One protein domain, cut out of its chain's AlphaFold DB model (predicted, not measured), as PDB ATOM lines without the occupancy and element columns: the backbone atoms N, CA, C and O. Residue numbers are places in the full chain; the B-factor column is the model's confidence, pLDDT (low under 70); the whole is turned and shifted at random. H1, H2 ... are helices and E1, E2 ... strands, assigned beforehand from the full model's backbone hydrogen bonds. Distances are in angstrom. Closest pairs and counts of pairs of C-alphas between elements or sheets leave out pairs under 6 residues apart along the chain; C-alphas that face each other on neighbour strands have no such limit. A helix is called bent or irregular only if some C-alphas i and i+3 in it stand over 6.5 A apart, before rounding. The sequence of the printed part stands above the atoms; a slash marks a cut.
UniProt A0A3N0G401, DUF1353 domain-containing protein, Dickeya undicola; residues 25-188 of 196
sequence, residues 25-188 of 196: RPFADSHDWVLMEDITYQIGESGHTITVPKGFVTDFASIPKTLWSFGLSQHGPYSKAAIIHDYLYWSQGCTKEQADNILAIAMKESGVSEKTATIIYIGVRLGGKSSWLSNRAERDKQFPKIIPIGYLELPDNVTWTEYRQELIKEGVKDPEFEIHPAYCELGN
ATOM      1  N   ARG A  25     -16.132  59.651 -28.283       96.19
ATOM      2  CA  ARG A  25     -14.951  58.889 -27.860       96.19
ATOM      3  C   ARG A  25     -13.689  59.733 -28.109       96.19
ATOM      4  O   ARG A  25     -13.526  60.212 -29.231       96.19
ATOM      5  N   PRO A  26     -12.816  59.935 -27.104       96.50
ATOM      6  CA  PRO A  26     -11.553  60.650 -27.290       96.50
ATOM      7  C   PRO A  26     -10.535  59.807 -28.067       96.50
ATOM      8  O   PRO A  26     -10.507  58.582 -27.925       96.50
ATOM      9  N   PHE A  27      -9.665  60.475 -28.826       97.50
ATOM     10  CA  PHE A  27      -8.388  59.906 -29.266       97.50
ATOM     11  C   PHE A  27      -7.343  59.975 -28.139       97.50
ATOM     12  O   PHE A  27      -7.543  60.652 -27.127       97.50
ATOM     13  N   ALA A  28      -6.223  59.264 -28.296       95.38
ATOM     14  CA  ALA A  28      -5.248  59.034 -27.224       95.38
ATOM     15  C   ALA A  28      -4.642  60.310 -26.609       95.38
ATOM     16  O   ALA A  28      -4.325  60.335 -25.422       95.38
ATOM     17  N   ASP A  29      -4.499  61.377 -27.396       92.62
ATOM     18  CA  ASP A  29      -3.964  62.670 -26.952       92.62
ATOM     19  C   ASP A  29      -5.029  63.609 -26.365       92.62
ATOM     20  O   ASP A  29      -4.690  64.687 -25.874       92.62
ATOM     21  N   SER A  30      -6.305  63.205 -26.390       90.62
ATOM     22  CA  SER A  30      -7.447  64.042 -26.009       90.62
ATOM     23  C   SER A  30      -7.430  65.410 -26.697       90.62
ATOM     24  O   SER A  30      -7.818  66.405 -26.090       90.62
ATOM     25  N   HIS A  31      -6.930  65.474 -27.934       92.25
ATOM     26  CA  HIS A  31      -7.016  66.663 -28.778       92.25
ATOM     27  C   HIS A  31      -8.215  66.597 -29.727       92.25
ATOM     28  O   HIS A  31      -8.828  67.624 -30.003       92.25
ATOM     29  N   ASP A  32      -8.555  65.401 -30.204       96.81
ATOM     30  CA  ASP A  32      -9.688  65.147 -31.087       96.81
ATOM     31  C   ASP A  32     -10.650  64.130 -30.455       96.81
ATOM     32  O   ASP A  32     -10.270  63.287 -29.630       96.81
ATOM     33  N   TRP A  33     -11.907  64.171 -30.894       97.50
ATOM     34  CA  TRP A  33     -12.959  63.228 -30.524       97.50
ATOM     35  C   TRP A  33     -13.741  62.804 -31.752       97.50
ATOM     36  O   TRP A  33     -13.978  63.602 -32.655       97.50
ATOM     37  N   VAL A  34     -14.205  61.559 -31.748       98.25
ATOM     38  CA  VAL A  34     -15.154  61.055 -32.739       98.25
ATOM     39  C   VAL A  34     -16.565  61.016 -32.152       98.25
ATOM     40  O   VAL A  34     -16.762  60.580 -31.012       98.25
ATOM     41  N   LEU A  35     -17.557  61.465 -32.925       98.38
ATOM     42  CA  LEU A  35     -18.969  61.294 -32.584       98.38
ATOM     43  C   LEU A  35     -19.372  59.819 -32.681       98.38
ATOM     44  O   LEU A  35     -19.178  59.176 -33.710       98.38
ATOM     45  N   MET A  36     -19.991  59.289 -31.629       98.06
ATOM     46  CA  MET A  36     -20.465  57.899 -31.583       98.06
ATOM     47  C   MET A  36     -21.930  57.749 -32.009       98.06
ATOM     48  O   MET A  36     -22.386  56.626 -32.254       98.06
ATOM     49  N   GLU A  37     -22.638  58.871 -32.128       97.62
ATOM     50  CA  GLU A  37     -24.044  59.009 -32.510       97.62
ATOM     51  C   GLU A  37     -24.221  60.293 -33.332       97.62
ATOM     52  O   GLU A  37     -23.420  61.223 -33.210       97.62
ATOM     53  N   ASP A  38     -25.265  60.343 -34.161       97.94
ATOM     54  CA  ASP A  38     -25.620  61.554 -34.897       97.94
ATOM     55  C   ASP A  38     -26.037  62.667 -33.928       97.94
ATOM     56  O   ASP A  38     -26.745  62.434 -32.945       97.94
ATOM     57  N   ILE A  39     -25.668  63.905 -34.248       96.94
ATOM     58  CA  ILE A  39     -26.156  65.094 -33.549       96.94
ATOM     59  C   ILE A  39     -27.027  65.877 -34.509       96.94
ATOM     60  O   ILE A  39     -26.547  66.362 -35.528       96.94
ATOM     61  N   THR A  40     -28.299  66.039 -34.159       96.56
ATOM     62  CA  THR A  40     -29.228  66.878 -34.919       96.56
ATOM     63  C   THR A  40     -29.547  68.146 -34.142       96.56
ATOM     64  O   THR A  40     -29.909  68.102 -32.966       96.56
ATOM     65  N   TYR A  41     -29.406  69.280 -34.815       95.88
ATOM     66  CA  TYR A  41     -29.682  70.610 -34.299       95.88
ATOM     67  C   TYR A  41     -30.769  71.267 -35.143       95.88
ATOM     68  O   TYR A  41     -30.578  71.477 -36.338       95.88
ATOM     69  N   GLN A  42     -31.899  71.590 -34.519       95.56
ATOM     70  CA  GLN A  42     -32.943  72.419 -35.112       95.56
ATOM     71  C   GLN A  42     -32.663  73.890 -34.795       95.56
ATOM     72  O   GLN A  42     -32.470  74.227 -33.629       95.56
ATOM     73  N   ILE A  43     -32.641  74.745 -35.819       94.62
ATOM     74  CA  ILE A  43     -32.279  76.164 -35.678       94.62
ATOM     75  C   ILE A  43     -33.535  76.983 -35.373       94.62
ATOM     76  O   ILE A  43     -34.349  77.211 -36.279       94.62
ATOM     77  N   GLY A  44     -33.698  77.449 -34.134       91.31
ATOM     78  CA  GLY A  44     -34.909  78.148 -33.698       91.31
ATOM     79  C   GLY A  44     -36.201  77.411 -34.066       91.31
ATOM     80  O   GLY A  44     -36.262  76.181 -34.178       91.31
ATOM     81  N   GLU A  45     -37.246  78.177 -34.364       91.00
ATOM     82  CA  GLU A  45     -38.535  77.642 -34.825       91.00
ATOM     83  C   GLU A  45     -38.624  77.552 -36.361       91.00
ATOM     84  O   GLU A  45     -39.708  77.511 -36.937       91.00
ATOM     85  N   SER A  46     -37.482  77.523 -37.057       91.00
ATOM     86  CA  SER A  46     -37.446  77.557 -38.527       91.00
ATOM     87  C   SER A  46     -37.909  76.261 -39.205       91.00
ATOM     88  O   SER A  46     -38.180  76.259 -40.404       91.00
ATOM     89  N   GLY A  47     -37.935  75.146 -38.469       91.06
ATOM     90  CA  GLY A  47     -38.132  73.804 -39.027       91.06
ATOM     91  C   GLY A  47     -36.923  73.254 -39.799       91.06
ATOM     92  O   GLY A  47     -36.971  72.117 -40.261       91.06
ATOM     93  N   HIS A  48     -35.830  74.015 -39.923       95.12
ATOM     94  CA  HIS A  48     -34.591  73.549 -40.537       95.12
ATOM     95  C   HIS A  48     -33.672  72.871 -39.520       95.12
ATOM     96  O   HIS A  48     -33.491  73.355 -38.399       95.12
ATOM     97  N   THR A  49     -33.037  71.780 -39.948       96.31
ATOM     98  CA  THR A  49     -32.119  70.990 -39.125       96.31
ATOM     99  C   THR A  49     -30.750  70.833 -39.774       96.31
ATOM    100  O   THR A  49     -30.652  70.660 -40.988       96.31
ATOM    101  N   ILE A  50     -29.706  70.813 -38.950       97.69
ATOM    102  CA  ILE A  50     -28.352  70.386 -39.315       97.69
ATOM    103  C   ILE A  50     -28.074  69.066 -38.598       97.69
ATOM    104  O   ILE A  50     -28.189  69.006 -37.373       97.69
ATOM    105  N   THR A  51     -27.672  68.037 -39.342       97.75
ATOM    106  CA  THR A  51     -27.243  66.752 -38.775       97.75
ATOM    107  C   THR A  51     -25.745  66.570 -38.981       97.75
ATOM    108  O   THR A  51     -25.267  66.547 -40.113       97.75
ATOM    109  N   VAL A  52     -25.009  66.440 -37.879       98.50
ATOM    110  CA  VAL A  52     -23.601  66.040 -37.874       98.50
ATOM    111  C   VAL A  52     -23.553  64.523 -37.699       98.50
ATOM    112  O   VAL A  52     -24.066  64.025 -36.692       98.50
ATOM    113  N   PRO A  53     -22.987  63.777 -38.660       98.31
ATOM    114  CA  PRO A  53     -23.080  62.328 -38.655       98.31
ATOM    115  C   PRO A  53     -22.164  61.698 -37.603       98.31
ATOM    116  O   PRO A  53     -21.058  62.180 -37.330       98.31
ATOM    117  N   LYS A  54     -22.589  60.546 -37.084       98.44
ATOM    118  CA  LYS A  54     -21.732  59.585 -36.397       98.44
ATOM    119  C   LYS A  54     -20.455  59.356 -37.206       98.44
ATOM    120  O   LYS A  54     -20.488  59.195 -38.425       98.44
ATOM    121  N   GLY A  55     -19.330  59.319 -36.505       98.56
ATOM    122  CA  GLY A  55     -18.004  59.200 -37.094       98.56
ATOM    123  C   GLY A  55     -17.340  60.530 -37.432       98.56
ATOM    124  O   GLY A  55     -16.143  60.533 -37.708       98.56
ATOM    125  N   PHE A  56     -18.053  61.659 -37.378       98.69
ATOM    126  CA  PHE A  56     -17.432  62.972 -37.534       98.69
ATOM    127  C   PHE A  56     -16.404  63.232 -36.425       98.69
ATOM    128  O   PHE A  56     -16.692  63.029 -35.242       98.69
ATOM    129  N   VAL A  57     -15.209  63.682 -36.816       98.50
ATOM    130  CA  VAL A  57     -14.120  64.021 -35.896       98.50
ATOM    131  C   VAL A  57     -14.077  65.526 -35.648       98.50
ATOM    132  O   VAL A  57     -13.989  66.312 -36.588       98.50
ATOM    133  N   THR A  58     -14.074  65.924 -34.381       98.12
ATOM    134  CA  THR A  58     -14.113  67.314 -33.900       98.12
ATOM    135  C   THR A  58     -13.009  67.539 -32.869       98.12
ATOM    136  O   THR A  58     -12.716  66.646 -32.075       98.12
ATOM    137  N   ASP A  59     -12.411  68.728 -32.855       95.44
ATOM    138  CA  ASP A  59     -11.530  69.206 -31.779       95.44
ATOM    139  C   ASP A  59     -12.272  70.149 -30.810       95.44
ATOM    140  O   ASP A  59     -11.670  70.738 -29.906       95.44
ATOM    141  N   PHE A  60     -13.598  70.255 -30.968       94.44
ATOM    142  CA  PHE A  60     -14.491  71.221 -30.341       94.44
ATOM    143  C   PHE A  60     -14.100  72.667 -30.649       94.44
ATOM    144  O   PHE A  60     -14.323  73.161 -31.742       94.44
ATOM    145  N   ALA A  61     -13.607  73.407 -29.657       87.06
ATOM    146  CA  ALA A  61     -13.224  74.792 -29.846       87.06
ATOM    147  C   ALA A  61     -11.698  74.895 -29.872       87.06
ATOM    148  O   ALA A  61     -11.049  74.761 -28.830       87.06
ATOM    149  N   SER A  62     -11.122  75.218 -31.032       82.56
ATOM    150  CA  SER A  62      -9.680  75.460 -31.195       82.56
ATOM    151  C   SER A  62      -9.259  76.809 -30.577       82.56
ATOM    152  O   SER A  62      -8.858  77.756 -31.258       82.56
ATOM    153  N   ILE A  63      -9.395  76.941 -29.254       80.12
ATOM    154  CA  ILE A  63      -9.114  78.172 -28.505       80.12
ATOM    155  C   ILE A  63      -7.658  78.170 -28.018       80.12
ATOM    156  O   ILE A  63      -7.290  77.312 -27.207       80.12
ATOM    157  N   PRO A  64      -6.829  79.160 -28.418       79.06
ATOM    158  CA  PRO A  64      -5.465  79.296 -27.919       79.06
ATOM    159  C   PRO A  64      -5.400  79.308 -26.387       79.06
ATOM    160  O   PRO A  64      -6.160  80.022 -25.732       79.06
ATOM    161  N   LYS A  65      -4.433  78.580 -25.810       80.56
ATOM    162  CA  LYS A  65      -4.252  78.459 -24.347       80.56
ATOM    163  C   LYS A  65      -4.118  79.803 -23.624       80.56
ATOM    164  O   LYS A  65      -4.523  79.928 -22.475       80.56
ATOM    165  N   THR A  66      -3.590  80.830 -24.290       75.75
ATOM    166  CA  THR A  66      -3.487  82.194 -23.741       75.75
ATOM    167  C   THR A  66      -4.844  82.819 -23.426       75.75
ATOM    168  O   THR A  66      -4.918  83.700 -22.574       75.75
ATOM    169  N   LEU A  67      -5.915  82.358 -24.078       79.31
ATOM    170  CA  LEU A  67      -7.274  82.821 -23.824       79.31
ATOM    171  C   LEU A  67      -7.966  82.054 -22.689       79.31
ATOM    172  O   LEU A  67      -9.067  82.432 -22.287       79.31
ATOM    173  N   TRP A  68      -7.337  81.012 -22.132       83.56
ATOM    174  CA  TRP A  68      -7.968  80.200 -21.091       83.56
ATOM    175  C   TRP A  68      -8.117  80.933 -19.757       83.56
ATOM    176  O   TRP A  68      -9.063  80.690 -19.010       83.56
ATOM    177  N   SER A  69      -7.255  81.918 -19.493       80.69
ATOM    178  CA  SER A  69      -7.379  82.822 -18.342       80.69
ATOM    179  C   SER A  69      -8.671  83.652 -18.351       80.69
ATOM    180  O   SER A  69      -9.067  84.167 -17.309       80.69
ATOM    181  N   PHE A  70      -9.363  83.747 -19.493       76.69
ATOM    182  CA  PHE A  70     -10.670  84.400 -19.614       76.69
ATOM    183  C   PHE A  70     -11.857  83.445 -19.403       76.69
ATOM    184  O   PHE A  70     -12.997  83.828 -19.670       76.69
ATOM    185  N   GLY A  71     -11.612  82.217 -18.930       77.69
ATOM    186  CA  GLY A  71     -12.651  81.200 -18.732       77.69
ATOM    187  C   GLY A  71     -13.092  80.518 -20.029       77.69
ATOM    188  O   GLY A  71     -14.203  79.995 -20.105       77.69
ATOM    189  N   LEU A  72     -12.246  80.564 -21.060       86.31
ATOM    190  CA  LEU A  72     -12.410  79.793 -22.290       86.31
ATOM    191  C   LEU A  72     -11.534  78.536 -22.240       86.31
ATOM    192  O   LEU A  72     -10.554  78.477 -21.510       86.31
ATOM    193  N   SER A  73     -11.875  77.519 -23.011       88.75
ATOM    194  CA  SER A  73     -11.164  76.245 -23.050       88.75
ATOM    195  C   SER A  73     -11.607  75.466 -24.280       88.75
ATOM    196  O   SER A  73     -12.532  75.857 -24.983       88.75
ATOM    197  N   GLN A  74     -10.952  74.344 -24.547       86.19
ATOM    198  CA  GLN A  74     -11.365  73.457 -25.631       86.19
ATOM    199  C   GLN A  74     -12.792  72.921 -25.438       86.19
ATOM    200  O   GLN A  74     -13.574  72.817 -26.383       86.19
ATOM    201  N   HIS A  75     -13.152  72.657 -24.181       87.12
ATOM    202  CA  HIS A  75     -14.489  72.239 -23.780       87.12
ATOM    203  C   HIS A  75     -15.151  73.325 -22.945       87.12
ATOM    204  O   HIS A  75     -14.532  73.864 -22.030       87.12
ATOM    205  N   GLY A  76     -16.412  73.633 -23.217       87.69
ATOM    206  CA  GLY A  76     -17.169  74.621 -22.462       87.69
ATOM    207  C   GLY A  76     -18.657  74.570 -22.795       87.69
ATOM    208  O   GLY A  76     -19.092  73.709 -23.561       87.69
ATOM    209  N   PRO A  77     -19.461  75.514 -22.279       88.88
ATOM    210  CA  PRO A  77     -20.898  75.574 -22.571       88.88
ATOM    211  C   PRO A  77     -21.229  75.654 -24.074       88.88
ATOM    212  O   PRO A  77     -22.316  75.279 -24.499       88.88
ATOM    213  N   TYR A  78     -20.275  76.113 -24.887       93.69
ATOM    214  CA  TYR A  78     -20.358  76.230 -26.345       93.69
ATOM    215  C   TYR A  78     -19.945  74.964 -27.109       93.69
ATOM    216  O   TYR A  78     -20.091  74.952 -28.326       93.69
ATOM    217  N   SER A  79     -19.463  73.896 -26.458       94.94
ATOM    218  CA  SER A  79     -18.962  72.690 -27.146       94.94
ATOM    219  C   SER A  79     -19.959  72.090 -28.134       94.94
ATOM    220  O   SER A  79     -19.574  71.674 -29.219       94.94
ATOM    221  N   LYS A  80     -21.254  72.101 -27.802       95.44
ATOM    222  CA  LYS A  80     -22.308  71.601 -28.693       95.44
ATOM    223  C   LYS A  80     -22.430  72.436 -29.970       95.44
ATOM    224  O   LYS A  80     -22.536  71.886 -31.058       95.44
ATOM    225  N   ALA A  81     -22.366  73.760 -29.834       96.75
ATOM    226  CA  ALA A  81     -22.379  74.684 -30.962       96.75
ATOM    227  C   ALA A  81     -21.083  74.591 -31.790       96.75
ATOM    228  O   ALA A  81     -21.129  74.711 -33.011       96.75
ATOM    229  N   ALA A  82     -19.948  74.325 -31.135       97.50
ATOM    230  CA  ALA A  82     -18.664  74.115 -31.794       97.50
ATOM    231  C   ALA A  82     -18.680  72.882 -32.713       97.50
ATOM    232  O   ALA A  82     -18.250  72.987 -33.850       97.50
ATOM    233  N   ILE A  83     -19.299  71.765 -32.302       98.25
ATOM    234  CA  ILE A  83     -19.447  70.582 -33.176       98.25
ATOM    235  C   ILE A  83     -20.214  70.917 -34.467       98.25
ATOM    236  O   ILE A  83     -19.808  70.515 -35.558       98.25
ATOM    237  N   ILE A  84     -21.318  71.667 -34.357       98.44
ATOM    238  CA  ILE A  84     -22.079  72.122 -35.532       98.44
ATOM    239  C   ILE A  84     -21.194  73.002 -36.425       98.44
ATOM    240  O   ILE A  84     -21.192  72.847 -37.646       98.44
ATOM    241  N   HIS A  85     -20.430  73.918 -35.827       98.31
ATOM    242  CA  HIS A  85     -19.531  74.819 -36.549       98.31
ATOM    243  C   HIS A  85     -18.412  74.077 -37.277       98.31
ATOM    244  O   HIS A  85     -18.238  74.321 -38.468       98.31
ATOM    245  N   ASP A  86     -17.739  73.132 -36.620       98.56
ATOM    246  CA  ASP A  86     -16.698  72.286 -37.213       98.56
ATOM    247  C   ASP A  86     -17.222  71.551 -38.445       98.56
ATOM    248  O   ASP A  86     -16.575  71.539 -39.498       98.56
ATOM    249  N   TYR A  87     -18.427  70.980 -38.345       98.69
ATOM    250  CA  TYR A  87     -19.069  70.290 -39.460       98.69
ATOM    251  C   TYR A  87     -19.355  71.234 -40.632       98.69
ATOM    252  O   TYR A  87     -19.057  70.904 -41.783       98.69
ATOM    253  N   LEU A  88     -19.880  72.435 -40.371       98.62
ATOM    254  CA  LEU A  88     -20.112  73.446 -41.411       98.62
ATOM    255  C   LEU A  88     -18.801  73.969 -42.018       98.62
ATOM    256  O   LEU A  88     -18.732  74.220 -43.222       98.62
ATOM    257  N   TYR A  89     -17.748  74.095 -41.208       98.38
ATOM    258  CA  TYR A  89     -16.402  74.485 -41.636       98.38
ATOM    259  C   TYR A  89     -15.722  73.433 -42.508       98.38
ATOM    260  O   TYR A  89     -14.905  73.772 -43.372       98.38
ATOM    261  N   TRP A  90     -16.036  72.162 -42.282       98.50
ATOM    262  CA  TRP A  90     -15.534  71.050 -43.072       98.50
ATOM    263  C   TRP A  90     -16.329  70.849 -44.373       98.50
ATOM    264  O   TRP A  90     -15.764  70.913 -45.472       98.50
ATOM    265  N   SER A  91     -17.650  70.674 -44.258       98.12
ATOM    266  CA  SER A  91     -18.557  70.412 -45.386       98.12
ATOM    267  C   SER A  91     -18.626  71.588 -46.364       98.12
ATOM    268  O   SER A  91     -18.638  71.390 -47.575       98.12
ATOM    269  N   GLN A  92     -18.595  72.823 -45.849       98.00
ATOM    270  CA  GLN A  92     -18.637  74.076 -46.615       98.00
ATOM    271  C   GLN A  92     -19.798  74.172 -47.616       98.00
ATOM    272  O   GLN A  92     -19.658  74.809 -48.662       98.00
ATOM    273  N   GLY A  93     -20.946  73.572 -47.281       98.00
ATOM    274  CA  GLY A  93     -22.203  73.808 -47.998       98.00
ATOM    275  C   GLY A  93     -22.701  75.251 -47.830       98.00
ATOM    276  O   GLY A  93     -23.252  75.831 -48.765       98.00
ATOM    277  N   CYS A  94     -22.435  75.855 -46.665       98.44
ATOM    278  CA  CYS A  94     -22.629  77.284 -46.411       98.44
ATOM    279  C   CYS A  94     -21.340  78.083 -46.646       98.44
ATOM    280  O   CYS A  94     -20.237  77.539 -46.704       98.44
ATOM    281  N   THR A  95     -21.456  79.409 -46.710       98.56
ATOM    282  CA  THR A  95     -20.290  80.298 -46.625       98.56
ATOM    283  C   THR A  95     -19.695  80.307 -45.212       98.56
ATOM    284  O   THR A  95     -20.375  80.001 -44.230       98.56
ATOM    285  N   LYS A  96     -18.430  80.733 -45.085       98.25
ATOM    286  CA  LYS A  96     -17.767  80.894 -43.779       98.25
ATOM    287  C   LYS A  96     -18.558  81.808 -42.840       98.25
ATOM    288  O   LYS A  96     -18.698  81.526 -41.658       98.25
ATOM    289  N   GLU A  97     -19.060  82.914 -43.381       98.50
ATOM    290  CA  GLU A  97     -19.853  83.891 -42.640       98.50
ATOM    291  C   GLU A  97     -21.169  83.298 -42.134       98.50
ATOM    292  O   GLU A  97     -21.489  83.466 -40.960       98.50
ATOM    293  N   GLN A  98     -21.882  82.553 -42.982       98.69
ATOM    294  CA  GLN A  98     -23.095  81.848 -42.571       98.69
ATOM    295  C   GLN A  98     -22.800  80.819 -41.477       98.69
ATOM    296  O   GLN A  98     -23.519  80.775 -40.484       98.69
ATOM    297  N   ALA A  99     -21.714  80.049 -41.597       98.56
ATOM    298  CA  ALA A  99     -21.302  79.103 -40.560       98.56
ATOM    299  C   ALA A  99     -20.988  79.797 -39.218       98.56
ATOM    300  O   ALA A  99     -21.453  79.351 -38.171       98.56
ATOM    301  N   ASP A 100     -20.264  80.921 -39.236       98.50
ATOM    302  CA  ASP A 100     -19.958  81.705 -38.028       98.50
ATOM    303  C   ASP A 100     -21.211  82.307 -37.379       98.50
ATOM    304  O   ASP A 100     -21.317  82.394 -36.152       98.50
ATOM    305  N   ASN A 101     -22.166  82.745 -38.195       98.50
ATOM    306  CA  ASN A 101     -23.435  83.273 -37.718       98.50
ATOM    307  C   ASN A 101     -24.314  82.162 -37.118       98.50
ATOM    308  O   ASN A 101     -24.877  82.361 -36.041       98.50
ATOM    309  N   ILE A 102     -24.355  80.977 -37.735       98.19
ATOM    310  CA  ILE A 102     -25.035  79.794 -37.187       98.19
ATOM    311  C   ILE A 102     -24.401  79.364 -35.858       98.19
ATOM    312  O   ILE A 102     -25.132  79.047 -34.923       98.19
ATOM    313  N   LEU A 103     -23.071  79.432 -35.715       97.94
ATOM    314  CA  LEU A 103     -22.398  79.223 -34.426       97.94
ATOM    315  C   LEU A 103     -22.904  80.208 -33.361       97.94
ATOM    316  O   LEU A 103     -23.177  79.807 -32.230       97.94
ATOM    317  N   ALA A 104     -23.061  81.491 -33.705       97.25
ATOM    318  CA  ALA A 104     -23.594  82.485 -32.775       97.25
ATOM    319  C   ALA A 104     -25.044  82.180 -32.361       97.25
ATOM    320  O   ALA A 104     -25.361  82.299 -31.177       97.25
ATOM    321  N   ILE A 105     -25.896  81.759 -33.301       96.94
ATOM    322  CA  ILE A 105     -27.279  81.333 -33.024       96.94
ATOM    323  C   ILE A 105     -27.269  80.114 -32.086       96.94
ATOM    324  O   ILE A 105     -27.832  80.173 -30.995       96.94
ATOM    325  N   ALA A 106     -26.512  79.071 -32.435       96.62
ATOM    326  CA  ALA A 106     -26.399  77.836 -31.661       96.62
ATOM    327  C   ALA A 106     -25.877  78.059 -30.232       96.62
ATOM    328  O   ALA A 106     -26.327  77.402 -29.289       96.62
ATOM    329  N   MET A 107     -24.938  78.994 -30.041       95.81
ATOM    330  CA  MET A 107     -24.461  79.382 -28.710       95.81
ATOM    331  C   MET A 107     -25.558  80.062 -27.884       95.81
ATOM    332  O   MET A 107     -25.714  79.719 -26.710       95.81
ATOM    333  N   LYS A 108     -26.331  80.985 -28.476       94.62
ATOM    334  CA  LYS A 108     -27.458  81.640 -27.789       94.62
ATOM    335  C   LYS A 108     -28.509  80.612 -27.358       94.62
ATOM    336  O   LYS A 108     -28.881  80.585 -26.188       94.62
ATOM    337  N   GLU A 109     -28.913  79.720 -28.263       93.69
ATOM    338  CA  GLU A 109     -29.901  78.663 -27.982       93.69
ATOM    339  C   GLU A 109     -29.392  77.621 -26.973       93.69
ATOM    340  O   GLU A 109     -30.163  77.033 -26.219       93.69
ATOM    341  N   SER A 110     -28.074  77.429 -26.892       92.19
ATOM    342  CA  SER A 110     -27.446  76.567 -25.883       92.19
ATOM    343  C   SER A 110     -27.248  77.246 -24.521       92.19
ATOM    344  O   SER A 110     -26.648  76.642 -23.632       92.19
ATOM    345  N   GLY A 111     -27.715  78.487 -24.336       91.75
ATOM    346  CA  GLY A 111     -27.592  79.222 -23.072       91.75
ATOM    347  C   GLY A 111     -26.168  79.688 -22.753       91.75
ATOM    348  O   GLY A 111     -25.835  79.932 -21.592       91.75
ATOM    349  N   VAL A 112     -25.296  79.802 -23.760       92.62
ATOM    350  CA  VAL A 112     -23.952  80.368 -23.586       92.62
ATOM    351  C   VAL A 112     -24.082  81.856 -23.258       92.62
ATOM    352  O   VAL A 112     -24.809  82.580 -23.934       92.62
ATOM    353  N   SER A 113     -23.350  82.335 -22.244       93.88
ATOM    354  CA  SER A 113     -23.405  83.753 -21.862       93.88
ATOM    355  C   SER A 113     -23.068  84.674 -23.043       93.88
ATOM    356  O   SER A 113     -22.147  84.386 -23.813       93.88
ATOM    357  N   GLU A 114     -23.761  85.810 -23.165       93.00
ATOM    358  CA  GLU A 114     -23.572  86.753 -24.280       93.00
ATOM    359  C   GLU A 114     -22.117  87.203 -24.434       93.00
ATOM    360  O   GLU A 114     -21.601  87.310 -25.550       93.00
ATOM    361  N   LYS A 115     -21.424  87.421 -23.309       92.50
ATOM    362  CA  LYS A 115     -20.003  87.779 -23.288       92.50
ATOM    363  C   LYS A 115     -19.150  86.682 -23.925       92.50
ATOM    364  O   LYS A 115     -18.348  86.971 -24.810       92.50
ATOM    365  N   THR A 116     -19.324  85.432 -23.491       92.25
ATOM    366  CA  THR A 116     -18.596  84.276 -24.035       92.25
ATOM    367  C   THR A 116     -18.895  84.097 -25.521       92.25
ATOM    368  O   THR A 116     -17.963  84.005 -26.320       92.25
ATOM    369  N   ALA A 117     -20.174  84.124 -25.904       93.81
ATOM    370  CA  ALA A 117     -20.605  83.983 -27.291       93.81
ATOM    371  C   ALA A 117     -20.018  85.085 -28.189       93.81
ATOM    372  O   ALA A 117     -19.544  84.804 -29.288       93.81
ATOM    373  N   THR A 118     -19.975  86.330 -27.702       93.81
ATOM    374  CA  THR A 118     -19.392  87.469 -28.428       93.81
ATOM    375  C   THR A 118     -17.891  87.298 -28.646       93.81
ATOM    376  O   THR A 118     -17.415  87.510 -29.761       93.81
ATOM    377  N   ILE A 119     -17.140  86.887 -27.618       92.75
ATOM    378  CA  ILE A 119     -15.687  86.675 -27.732       92.75
ATOM    379  C   ILE A 119     -15.382  85.578 -28.758       92.75
ATOM    380  O   ILE A 119     -14.549  85.784 -29.642       92.75
ATOM    381  N   ILE A 120     -16.081  84.441 -28.675       93.88
ATOM    382  CA  ILE A 120     -15.902  83.319 -29.608       93.88
ATOM    383  C   ILE A 120     -16.250  83.747 -31.035       93.88
ATOM    384  O   ILE A 120     -15.461  83.527 -31.954       93.88
ATOM    385  N   TYR A 121     -17.387  84.425 -31.217       95.44
ATOM    386  CA  TYR A 121     -17.826  84.912 -32.522       95.44
ATOM    387  C   TYR A 121     -16.809  85.875 -33.160       95.44
ATOM    388  O   TYR A 121     -16.458  85.726 -34.331       95.44
ATOM    389  N   ILE A 122     -16.282  86.837 -32.397       94.31
ATOM    390  CA  ILE A 122     -15.224  87.739 -32.880       94.31
ATOM    391  C   ILE A 122     -13.975  86.936 -33.271       94.31
ATOM    392  O   ILE A 122     -13.389  87.189 -34.325       94.31
ATOM    393  N   GLY A 123     -13.598  85.941 -32.464       92.62
ATOM    394  CA  GLY A 123     -12.469  85.052 -32.735       92.62
ATOM    395  C   GLY A 123     -12.580  84.345 -34.088       92.62
ATOM    396  O   GLY A 123     -11.667  84.453 -34.910       92.62
ATOM    397  N   VAL A 124     -13.709  83.688 -34.373       94.31
ATOM    398  CA  VAL A 124     -13.903  82.983 -35.657       94.31
ATOM    399  C   VAL A 124     -14.013  83.947 -36.840       94.31
ATOM    400  O   VAL A 124     -13.512  83.654 -37.933       94.31
ATOM    401  N   ARG A 125     -14.578  85.145 -36.637       94.56
ATOM    402  CA  ARG A 125     -14.654  86.175 -37.682       94.56
ATOM    403  C   ARG A 125     -13.278  86.689 -38.090       94.56
ATOM    404  O   ARG A 125     -13.009  86.776 -39.286       94.56
ATOM    405  N   LEU A 126     -12.410  86.979 -37.122       92.88
ATOM    406  CA  LEU A 126     -11.075  87.530 -37.376       92.88
ATOM    407  C   LEU A 126     -10.043  86.456 -37.754       92.88
ATOM    408  O   LEU A 126      -9.191  86.704 -38.605       92.88
ATOM    409  N   GLY A 127     -10.113  85.271 -37.140       90.19
ATOM    410  CA  GLY A 127      -9.088  84.226 -37.254       90.19
ATOM    411  C   GLY A 127      -9.482  82.995 -38.075       90.19
ATOM    412  O   GLY A 127      -8.609  82.289 -38.578       90.19
ATOM    413  N   GLY A 128     -10.776  82.735 -38.281       93.06
ATOM    414  CA  GLY A 128     -11.253  81.468 -38.858       93.06
ATOM    415  C   GLY A 128     -10.962  81.269 -40.349       93.06
ATOM    416  O   GLY A 128     -11.143  80.171 -40.870       93.06
ATOM    417  N   LYS A 129     -10.502  82.302 -41.074       96.50
ATOM    418  CA  LYS A 129     -10.233  82.207 -42.523       96.50
ATOM    419  C   LYS A 129      -9.139  81.184 -42.851       96.50
ATOM    420  O   LYS A 129      -9.265  80.486 -43.851       96.50
ATOM    421  N   SER A 130      -8.094  81.095 -42.026       95.62
ATOM    422  CA  SER A 130      -7.001  80.139 -42.243       95.62
ATOM    423  C   SER A 130      -7.507  78.696 -42.151       95.62
ATOM    424  O   SER A 130      -7.337  77.928 -43.095       95.62
ATOM    425  N   SER A 131      -8.225  78.361 -41.073       95.31
ATOM    426  CA  SER A 131      -8.815  77.032 -40.870       95.31
ATOM    427  C   SER A 131      -9.826  76.676 -41.963       95.31
ATOM    428  O   SER A 131      -9.777  75.579 -42.506       95.31
ATOM    429  N   TRP A 132     -10.680  77.623 -42.372       97.81
ATOM    430  CA  TRP A 132     -11.632  77.423 -43.472       97.81
ATOM    431  C   TRP A 132     -10.945  77.031 -44.792       97.81
ATOM    432  O   TRP A 132     -11.384  76.113 -45.490       97.81
ATOM    433  N   LEU A 133      -9.853  77.718 -45.149       98.31
ATOM    434  CA  LEU A 133      -9.090  77.416 -46.364       98.31
ATOM    435  C   LEU A 133      -8.296  76.110 -46.238       98.31
ATOM    436  O   LEU A 133      -8.230  75.358 -47.207       98.31
ATOM    437  N   SER A 134      -7.744  75.819 -45.056       97.81
ATOM    438  CA  SER A 134      -7.059  74.550 -44.778       97.81
ATOM    439  C   SER A 134      -8.007  73.361 -44.932       97.81
ATOM    440  O   SER A 134      -7.692  72.428 -45.666       97.81
ATOM    441  N   ASN A 135      -9.208  73.436 -44.346       97.75
ATOM    442  CA  ASN A 135     -10.236  72.400 -44.483       97.75
ATOM    443  C   ASN A 135     -10.611  72.168 -45.949       97.75
ATOM    444  O   ASN A 135     -10.707  71.026 -46.389       97.75
ATOM    445  N   ARG A 136     -10.759  73.245 -46.737       97.94
ATOM    446  CA  ARG A 136     -11.014  73.128 -48.180       97.94
ATOM    447  C   ARG A 136      -9.879  72.391 -48.887       97.94
ATOM    448  O   ARG A 136     -10.143  71.447 -49.616       97.94
ATOM    449  N   ALA A 137      -8.632  72.786 -48.634       98.44
ATOM    450  CA  ALA A 137      -7.465  72.168 -49.257       98.44
ATOM    451  C   ALA A 137      -7.298  70.683 -48.887       98.44
ATOM    452  O   ALA A 137      -6.818  69.900 -49.703       98.44
ATOM    453  N   GLU A 138      -7.672  70.280 -47.671       97.81
ATOM    454  CA  GLU A 138      -7.696  68.870 -47.267       97.81
ATOM    455  C   GLU A 138      -8.843  68.092 -47.917       97.81
ATOM    456  O   GLU A 138      -8.634  66.977 -48.395       97.81
ATOM    457  N   ARG A 139     -10.040  68.682 -47.987       95.81
ATOM    458  CA  ARG A 139     -11.197  68.057 -48.634       95.81
ATOM    459  C   ARG A 139     -10.991  67.892 -50.140       95.81
ATOM    460  O   ARG A 139     -11.354  66.857 -50.690       95.81
ATOM    461  N   ASP A 140     -10.335  68.848 -50.797       97.00
ATOM    462  CA  ASP A 140      -9.952  68.752 -52.214       97.00
ATOM    463  C   ASP A 140      -8.956  67.596 -52.460       97.00
ATOM    464  O   ASP A 140      -8.902  67.037 -53.555       97.00
ATOM    465  N   LYS A 141      -8.206  67.181 -51.426       97.88
ATOM    466  CA  LYS A 141      -7.358  65.972 -51.424       97.88
ATOM    467  C   LYS A 141      -8.102  64.702 -50.996       97.88
ATOM    468  O   LYS A 141      -7.485  63.645 -50.908       97.88
ATOM    469  N   GLN A 142      -9.405  64.796 -50.732       97.38
ATOM    470  CA  GLN A 142     -10.267  63.709 -50.263       97.38
ATOM    471  C   GLN A 142      -9.826  63.100 -48.922       97.38
ATOM    472  O   GLN A 142     -10.049  61.916 -48.680       97.38
ATOM    473  N   PHE A 143      -9.197  63.887 -48.044       98.19
ATOM    474  CA  PHE A 143      -8.833  63.407 -46.712       98.19
ATOM    475  C   PHE A 143     -10.080  63.300 -45.829       98.19
ATOM    476  O   PHE A 143     -10.717  64.328 -45.610       98.19
ATOM    477  N   PRO A 144     -10.407  62.124 -45.268       98.12
ATOM    478  CA  PRO A 144     -11.640  61.944 -44.516       98.12
ATOM    479  C   PRO A 144     -11.608  62.717 -43.194       98.12
ATOM    480  O   PRO A 144     -10.566  62.800 -42.534       98.12
ATOM    481  N   LYS A 145     -12.754  63.264 -42.797       98.31
ATOM    482  CA  LYS A 145     -13.045  63.789 -41.450       98.31
ATOM    483  C   LYS A 145     -14.197  63.022 -40.788       98.31
ATOM    484  O   LYS A 145     -14.455  63.219 -39.604       98.31
ATOM    485  N   ILE A 146     -14.863  62.136 -41.534       98.56
ATOM    486  CA  ILE A 146     -15.904  61.225 -41.062       98.56
ATOM    487  C   ILE A 146     -15.378  59.791 -41.159       98.56
ATOM    488  O   ILE A 146     -15.080  59.288 -42.240       98.56
ATOM    489  N   ILE A 147     -15.271  59.124 -40.012       98.44
ATOM    490  CA  ILE A 147     -14.879  57.718 -39.912       98.44
ATOM    491  C   ILE A 147     -16.105  56.849 -40.224       98.44
ATOM    492  O   ILE A 147     -17.103  56.940 -39.503       98.44
ATOM    493  N   PRO A 148     -16.076  55.993 -41.261       97.81
ATOM    494  CA  PRO A 148     -17.208  55.123 -41.558       97.81
ATOM    495  C   PRO A 148     -17.465  54.134 -40.418       97.81
ATOM    496  O   PRO A 148     -16.548  53.735 -39.709       97.81
ATOM    497  N   ILE A 149     -18.708  53.670 -40.270       95.50
ATOM    498  CA  ILE A 149     -19.130  52.840 -39.125       95.50
ATOM    499  C   ILE A 149     -18.256  51.587 -38.939       95.50
ATOM    500  O   ILE A 149     -17.928  51.247 -37.805       95.50
ATOM    501  N   GLY A 150     -17.836  50.942 -40.033       96.00
ATOM    502  CA  GLY A 150     -16.956  49.763 -39.993       96.00
ATOM    503  C   GLY A 150     -15.536  50.028 -39.469       96.00
ATOM    504  O   GLY A 150     -14.811  49.079 -39.206       96.00
ATOM    505  N   TYR A 151     -15.163  51.297 -39.294       96.94
ATOM    506  CA  TYR A 151     -13.859  51.766 -38.824       96.94
ATOM    507  C   TYR A 151     -13.924  52.404 -37.424       96.94
ATOM    508  O   TYR A 151     -12.945  52.959 -36.944       96.94
ATOM    509  N   LEU A 152     -15.070  52.364 -36.732       95.94
ATOM    510  CA  LEU A 152     -15.209  53.001 -35.410       95.94
ATOM    511  C   LEU A 152     -14.632  52.174 -34.247       95.94
ATOM    512  O   LEU A 152     -14.584  52.647 -33.106       95.94
ATOM    513  N   GLU A 153     -14.144  50.969 -34.527       94.00
ATOM    514  CA  GLU A 153     -13.342  50.172 -33.598       94.00
ATOM    515  C   GLU A 153     -11.885  50.656 -33.605       94.00
ATOM    516  O   GLU A 153     -10.990  50.041 -34.176       94.00
ATOM    517  N   LEU A 154     -11.653  51.816 -32.985       92.44
ATOM    518  CA  LEU A 154     -10.322  52.428 -32.916       92.44
ATOM    519  C   LEU A 154      -9.398  51.667 -31.945       92.44
ATOM    520  O   LEU A 154      -9.870  51.278 -30.868       92.44
ATOM    521  N   PRO A 155      -8.091  51.543 -32.241       94.31
ATOM    522  CA  PRO A 155      -7.085  51.147 -31.255       94.31
ATOM    523  C   PRO A 155      -7.064  52.091 -30.040       94.31
ATOM    524  O   PRO A 155      -7.295  53.290 -30.178       94.31
ATOM    525  N   ASP A 156      -6.743  51.580 -28.847       90.62
ATOM    526  CA  ASP A 156      -6.845  52.358 -27.596       90.62
ATOM    527  C   ASP A 156      -5.906  53.571 -27.526       90.62
ATOM    528  O   ASP A 156      -6.261  54.595 -26.947       90.62
ATOM    529  N   ASN A 157      -4.717  53.471 -28.125       94.06
ATOM    530  CA  ASN A 157      -3.657  54.477 -28.009       94.06
ATOM    531  C   ASN A 157      -3.357  55.195 -29.334       94.06
ATOM    532  O   ASN A 157      -2.233  55.646 -29.538       94.06
ATOM    533  N   VAL A 158      -4.335  55.283 -30.243       97.19
ATOM    534  CA  VAL A 158      -4.158  55.977 -31.527       97.19
ATOM    535  C   VAL A 158      -4.543  57.455 -31.423       97.19
ATOM    536  O   VAL A 158      -5.549  57.812 -30.801       97.19
ATOM    537  N   THR A 159      -3.762  58.330 -32.051       98.06
ATOM    538  CA  THR A 159      -4.157  59.729 -32.279       98.06
ATOM    539  C   THR A 159      -5.011  59.857 -33.542       98.06
ATOM    540  O   THR A 159      -4.932  59.024 -34.449       98.06
ATOM    541  N   TRP A 160      -5.798  60.931 -33.664       97.81
ATOM    542  CA  TRP A 160      -6.528  61.188 -34.911       97.81
ATOM    543  C   TRP A 160      -5.575  61.351 -36.100       97.81
ATOM    544  O   TRP A 160      -5.839  60.838 -37.184       97.81
ATOM    545  N   THR A 161      -4.436  62.016 -35.893       97.12
ATOM    546  CA  THR A 161      -3.440  62.227 -36.951       97.12
ATOM    547  C   THR A 161      -2.933  60.903 -37.518       97.12
ATOM    548  O   THR A 161      -2.888  60.748 -38.737       97.12
ATOM    549  N   GLU A 162      -2.585  59.942 -36.662       97.69
ATOM    550  CA  GLU A 162      -2.128  58.615 -37.087       97.69
ATOM    551  C   GLU A 162      -3.252  57.833 -37.766       97.69
ATOM    552  O   GLU A 162      -3.079  57.368 -38.895       97.69
ATOM    553  N   TYR A 163      -4.426  57.762 -37.130       98.19
ATOM    554  CA  TYR A 163      -5.544  56.973 -37.646       98.19
ATOM    555  C   TYR A 163      -6.060  57.502 -38.987       98.19
ATOM    556  O   TYR A 163      -6.339  56.741 -39.913       98.19
ATOM    557  N   ARG A 164      -6.105  58.827 -39.161       98.19
ATOM    558  CA  ARG A 164      -6.491  59.449 -40.432       98.19
ATOM    559  C   ARG A 164      -5.553  59.051 -41.569       98.19
ATOM    560  O   ARG A 164      -6.016  58.877 -42.692       98.19
ATOM    561  N   GLN A 165      -4.253  58.884 -41.309       98.12
ATOM    562  CA  GLN A 165      -3.319  58.403 -42.334       98.12
ATOM    563  C   GLN A 165      -3.600  56.952 -42.735       98.12
ATOM    564  O   GLN A 165      -3.412  56.608 -43.900       98.12
ATOM    565  N   GLU A 166      -4.052  56.105 -41.812       97.56
ATOM    566  CA  GLU A 166      -4.482  54.735 -42.124       97.56
ATOM    567  C   GLU A 166      -5.726  54.745 -43.013       97.56
ATOM    568  O   GLU A 166      -5.703  54.155 -44.092       97.56
ATOM    569  N   LEU A 167      -6.745  55.528 -42.650       98.25
ATOM    570  CA  LEU A 167      -7.952  55.706 -43.466       98.25
ATOM    571  C   LEU A 167      -7.621  56.201 -44.886       98.25
ATOM    572  O   LEU A 167      -8.144  55.675 -45.867       98.25
ATOM    573  N   ILE A 168      -6.704  57.168 -45.014       98.25
ATOM    574  CA  ILE A 168      -6.233  57.663 -46.319       98.25
ATOM    575  C   ILE A 168      -5.545  56.547 -47.120       98.25
ATOM    576  O   ILE A 168      -5.801  56.416 -48.317       98.25
ATOM    577  N   LYS A 169      -4.688  55.733 -46.487       98.00
ATOM    578  CA  LYS A 169      -4.017  54.596 -47.149       98.00
ATOM    579  C   LYS A 169      -5.010  53.541 -47.626       98.00
ATOM    580  O   LYS A 169      -4.801  52.955 -48.684       98.00
ATOM    581  N   GLU A 170      -6.083  53.329 -46.874       97.69
ATOM    582  CA  GLU A 170      -7.180  52.435 -47.250       97.69
ATOM    583  C   GLU A 170      -8.135  53.039 -48.292       97.69
ATOM    584  O   GLU A 170      -9.030  52.359 -48.790       97.69
ATOM    585  N   GLY A 171      -7.934  54.304 -48.674       97.69
ATOM    586  CA  GLY A 171      -8.756  54.982 -49.672       97.69
ATOM    587  C   GLY A 171     -10.133  55.398 -49.157       97.69
ATOM    588  O   GLY A 171     -11.022  55.664 -49.969       97.69
ATOM    589  N   VAL A 172     -10.311  55.470 -47.833       98.12
ATOM    590  CA  VAL A 172     -11.520  56.000 -47.195       98.12
ATOM    591  C   VAL A 172     -11.665  57.481 -47.529       98.12
ATOM    592  O   VAL A 172     -10.700  58.246 -47.503       98.12
ATOM    593  N   LYS A 173     -12.896  57.884 -47.838       97.69
ATOM    594  CA  LYS A 173     -13.271  59.253 -48.196       97.69
ATOM    595  C   LYS A 173     -14.542  59.631 -47.459       97.69
ATOM    596  O   LYS A 173     -15.339  58.761 -47.111       97.69
ATOM    597  N   ASP A 174     -14.733  60.929 -47.276       98.19
ATOM    598  CA  ASP A 174     -16.005  61.446 -46.788       98.19
ATOM    599  C   ASP A 174     -17.138  61.194 -47.798       98.19
ATOM    600  O   ASP A 174     -16.878  61.092 -49.005       98.19
ATOM    601  N   PRO A 175     -18.398  61.122 -47.326       95.25
ATOM    602  CA  PRO A 175     -19.557  61.179 -48.206       95.25
ATOM    603  C   PRO A 175     -19.622  62.518 -48.956       95.25
ATOM    604  O   PRO A 175     -18.965  63.498 -48.600       95.25
ATOM    605  N   GLU A 176     -20.459  62.575 -49.991       95.06
ATOM    606  CA  GLU A 176     -20.783  63.849 -50.630       95.06
ATOM    607  C   GLU A 176     -21.535  64.761 -49.652       95.06
ATOM    608  O   GLU A 176     -22.441  64.326 -48.938       95.06
ATOM    609  N   PHE A 177     -21.156  66.037 -49.635       96.00
ATOM    610  CA  PHE A 177     -21.817  67.060 -48.834       96.00
ATOM    611  C   PHE A 177     -22.795  67.853 -49.696       96.00
ATOM    612  O   PHE A 177     -22.508  68.173 -50.851       96.00
ATOM    613  N   GLU A 178     -23.934  68.216 -49.114       94.81
ATOM    614  CA  GLU A 178     -24.915  69.074 -49.769       94.81
ATOM    615  C   GLU A 178     -24.325  70.465 -50.058       94.81
ATOM    616  O   GLU A 178     -23.664  71.085 -49.218       94.81
ATOM    617  N   ILE A 179     -24.579  70.963 -51.269       94.50
ATOM    618  CA  ILE A 179     -24.140  72.278 -51.733       94.50
ATOM    619  C   ILE A 179     -25.307  73.253 -51.583       94.50
ATOM    620  O   ILE A 179     -26.368  73.031 -52.156       94.50
ATOM    621  N   HIS A 180     -25.099  74.339 -50.835       95.44
ATOM    622  CA  HIS A 180     -26.136  75.318 -50.483       95.44
ATOM    623  C   HIS A 180     -27.396  74.735 -49.806       95.44
ATOM    624  O   HIS A 180     -28.508  74.999 -50.271       95.44
ATOM    625  N   PRO A 181     -27.254  73.997 -48.685       97.06
ATOM    626  CA  PRO A 181     -28.400  73.596 -47.873       97.06
ATOM    627  C   PRO A 181     -29.307  74.777 -47.514       97.06
ATOM    628  O   PRO A 181     -28.825  75.864 -47.186       97.06
ATOM    629  N   ALA A 182     -30.622  74.554 -47.481       96.69
ATOM    630  CA  ALA A 182     -31.601  75.612 -47.206       96.69
ATOM    631  C   ALA A 182     -31.367  76.333 -45.862       96.69
ATOM    632  O   ALA A 182     -31.611  77.533 -45.744       96.69
ATOM    633  N   TYR A 183     -30.831  75.628 -44.857       96.56
ATOM    634  CA  TYR A 183     -30.525  76.214 -43.551       96.56
ATOM    635  C   TYR A 183     -29.432  77.295 -43.597       96.56
ATOM    636  O   TYR A 183     -29.315  78.075 -42.651       96.56
ATOM    637  N   CYS A 184     -28.630  77.375 -44.666       98.06
ATOM    638  CA  CYS A 184     -27.579  78.387 -44.788       98.06
ATOM    639  C   CYS A 184     -28.143  79.813 -44.793       98.06
ATOM    640  O   CYS A 184     -27.492  80.718 -44.271       98.06
ATOM    641  N   GLU A 185     -29.365  80.009 -45.301       97.44
ATOM    642  CA  GLU A 185     -30.035  81.314 -45.319       97.44
ATOM    643  C   GLU A 185     -30.300  81.857 -43.909       97.44
ATOM    644  O   GLU A 185     -30.247  83.068 -43.684       97.44
ATOM    645  N   LEU A 186     -30.491  80.976 -42.920       96.88
ATOM    646  CA  LEU A 186     -30.627  81.376 -41.515       96.88
ATOM    647  C   LEU A 186     -29.324  81.988 -40.975       96.88
ATOM    648  O   LEU A 186     -29.355  82.851 -40.101       96.88
ATOM    649  N   GLY A 187     -28.182  81.606 -41.555       97.44
ATOM    650  CA  GLY A 187     -26.870  82.186 -41.286       97.44
ATOM    651  C   GLY A 187     -26.637  83.557 -41.928       97.44
ATOM    652  O   GLY A 187     -25.569  84.132 -41.733       97.44
ATOM    653  N   ASN A 188     -27.591  84.130 -42.671       97.69
ATOM    654  CA  ASN A 188     -27.467  85.506 -43.176       97.69
ATOM    655  C   ASN A 188     -27.627  86.556 -42.059       97.69
ATOM    656  O   ASN A 188     -27.285  87.723 -42.245       97.69
TER     657      ASN A 188
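This is residues 25 to 188 of the 196 residues of the protein "DUF1353 domain-containing protein" of Dickeya undicola (UniProt A0A3N0G401). A two-stranded hairpin, E2 and E3, packs on one side of the helix H2, which lies in the middle of the domain; H3 and H4a follow in the chain as two more helices running back and forth, and H4b, the second arm of the bent helix H4, turns off to cross near one end of H2. H6 crosses H3, while H1 and H5 lie at the outside, joined to the rest by loops, and touch no helix. The printed part has 164 residues with three named strands, then six named helices: E1 E2 E3 H1 H2 H3 H4 H5 H6. The sheet, in the order E2, E3, is antiparallel and the class is mostly helix. The whole is compact, with a radius of gyration of the C-alphas of 15.6 A and spans of 43 by 38 by 27 A.

E2 is residues 39 to 42, 10.1 A long from C-alpha 39 at (-26.156, 65.094, -33.549), and E3 is residues 49 to 52, 9.9 A. E1 is residues 33 to 35. H2 is residues 79 to 91, 18.4 A, and H3 is residues 96 to 109, 20.0 A. H4, residues 114 to 140, was assigned as one helix by its hydrogen bonds but is bent, with C-alphas 126 and 129 7.5 A apart; its arms are H4a, residues 114 to 126, 18.1 A, and H4b, residues 129 to 140, 16.6 A. H5 is residues 160 to 169, 14.1 A. H1, residues 65 to 70, is only just irregular: C-alphas 66 and 69 are 6.7 A apart. H6 is residues 182 to 188 and ends with C-alpha 188 at (-27.467, 85.506, -43.176).

In the hairpin E2 and E3, N 39 and O 52 are 2.9 A apart and N 41 and O 50 2.8 A, within hydrogen-bond range. The closest C-alphas of E3 and H2 are those of Val 52 and Tyr 87, 6.4 A. Residues 33 to 34 of E1 pair antiparallel with residues 25 to 26 and with residues 57 to 58. H2 and H3, a helical hairpin, touch at a shallow tilt of 20 degrees, opposite ways, closest at the C-alphas of Ala 81 and Ala 106, 5.2 A. H3 and H4a, another, touch at 10 degrees, closest at those of Met 107 and Ala 117, 6.2 A. H4b touches residues 89 to 90 of H2 alone, at a steep tilt of 53 degrees, closest at the C-alphas of Trp 90 and Asn 135, 5.6 A. H6 touches residues 97 to 102 of H3 alone, about perpendicular at 87 degrees, closest at the C-alphas of Gln 98 and Gly 187, 4.0 A. In H3, H4a, H4b and H5 every O i to N i+4 pair is within hydrogen-bond range; H2 has 8 of 9, H1 0 of 2 with 2 of 3 O i to N i+3 pairs, and H6 0 of 3 with 4 of 4.

The two C-alphas farthest apart, those of Lys 115 and Glu 170, are 44.6 A from each other. The printed part has no cut. The links E3 to H1, H4 to H5 and H5 to H6 are long. Mean pLDDT of the printed part is 94.9 and of H1 79; no printed residue is under 70.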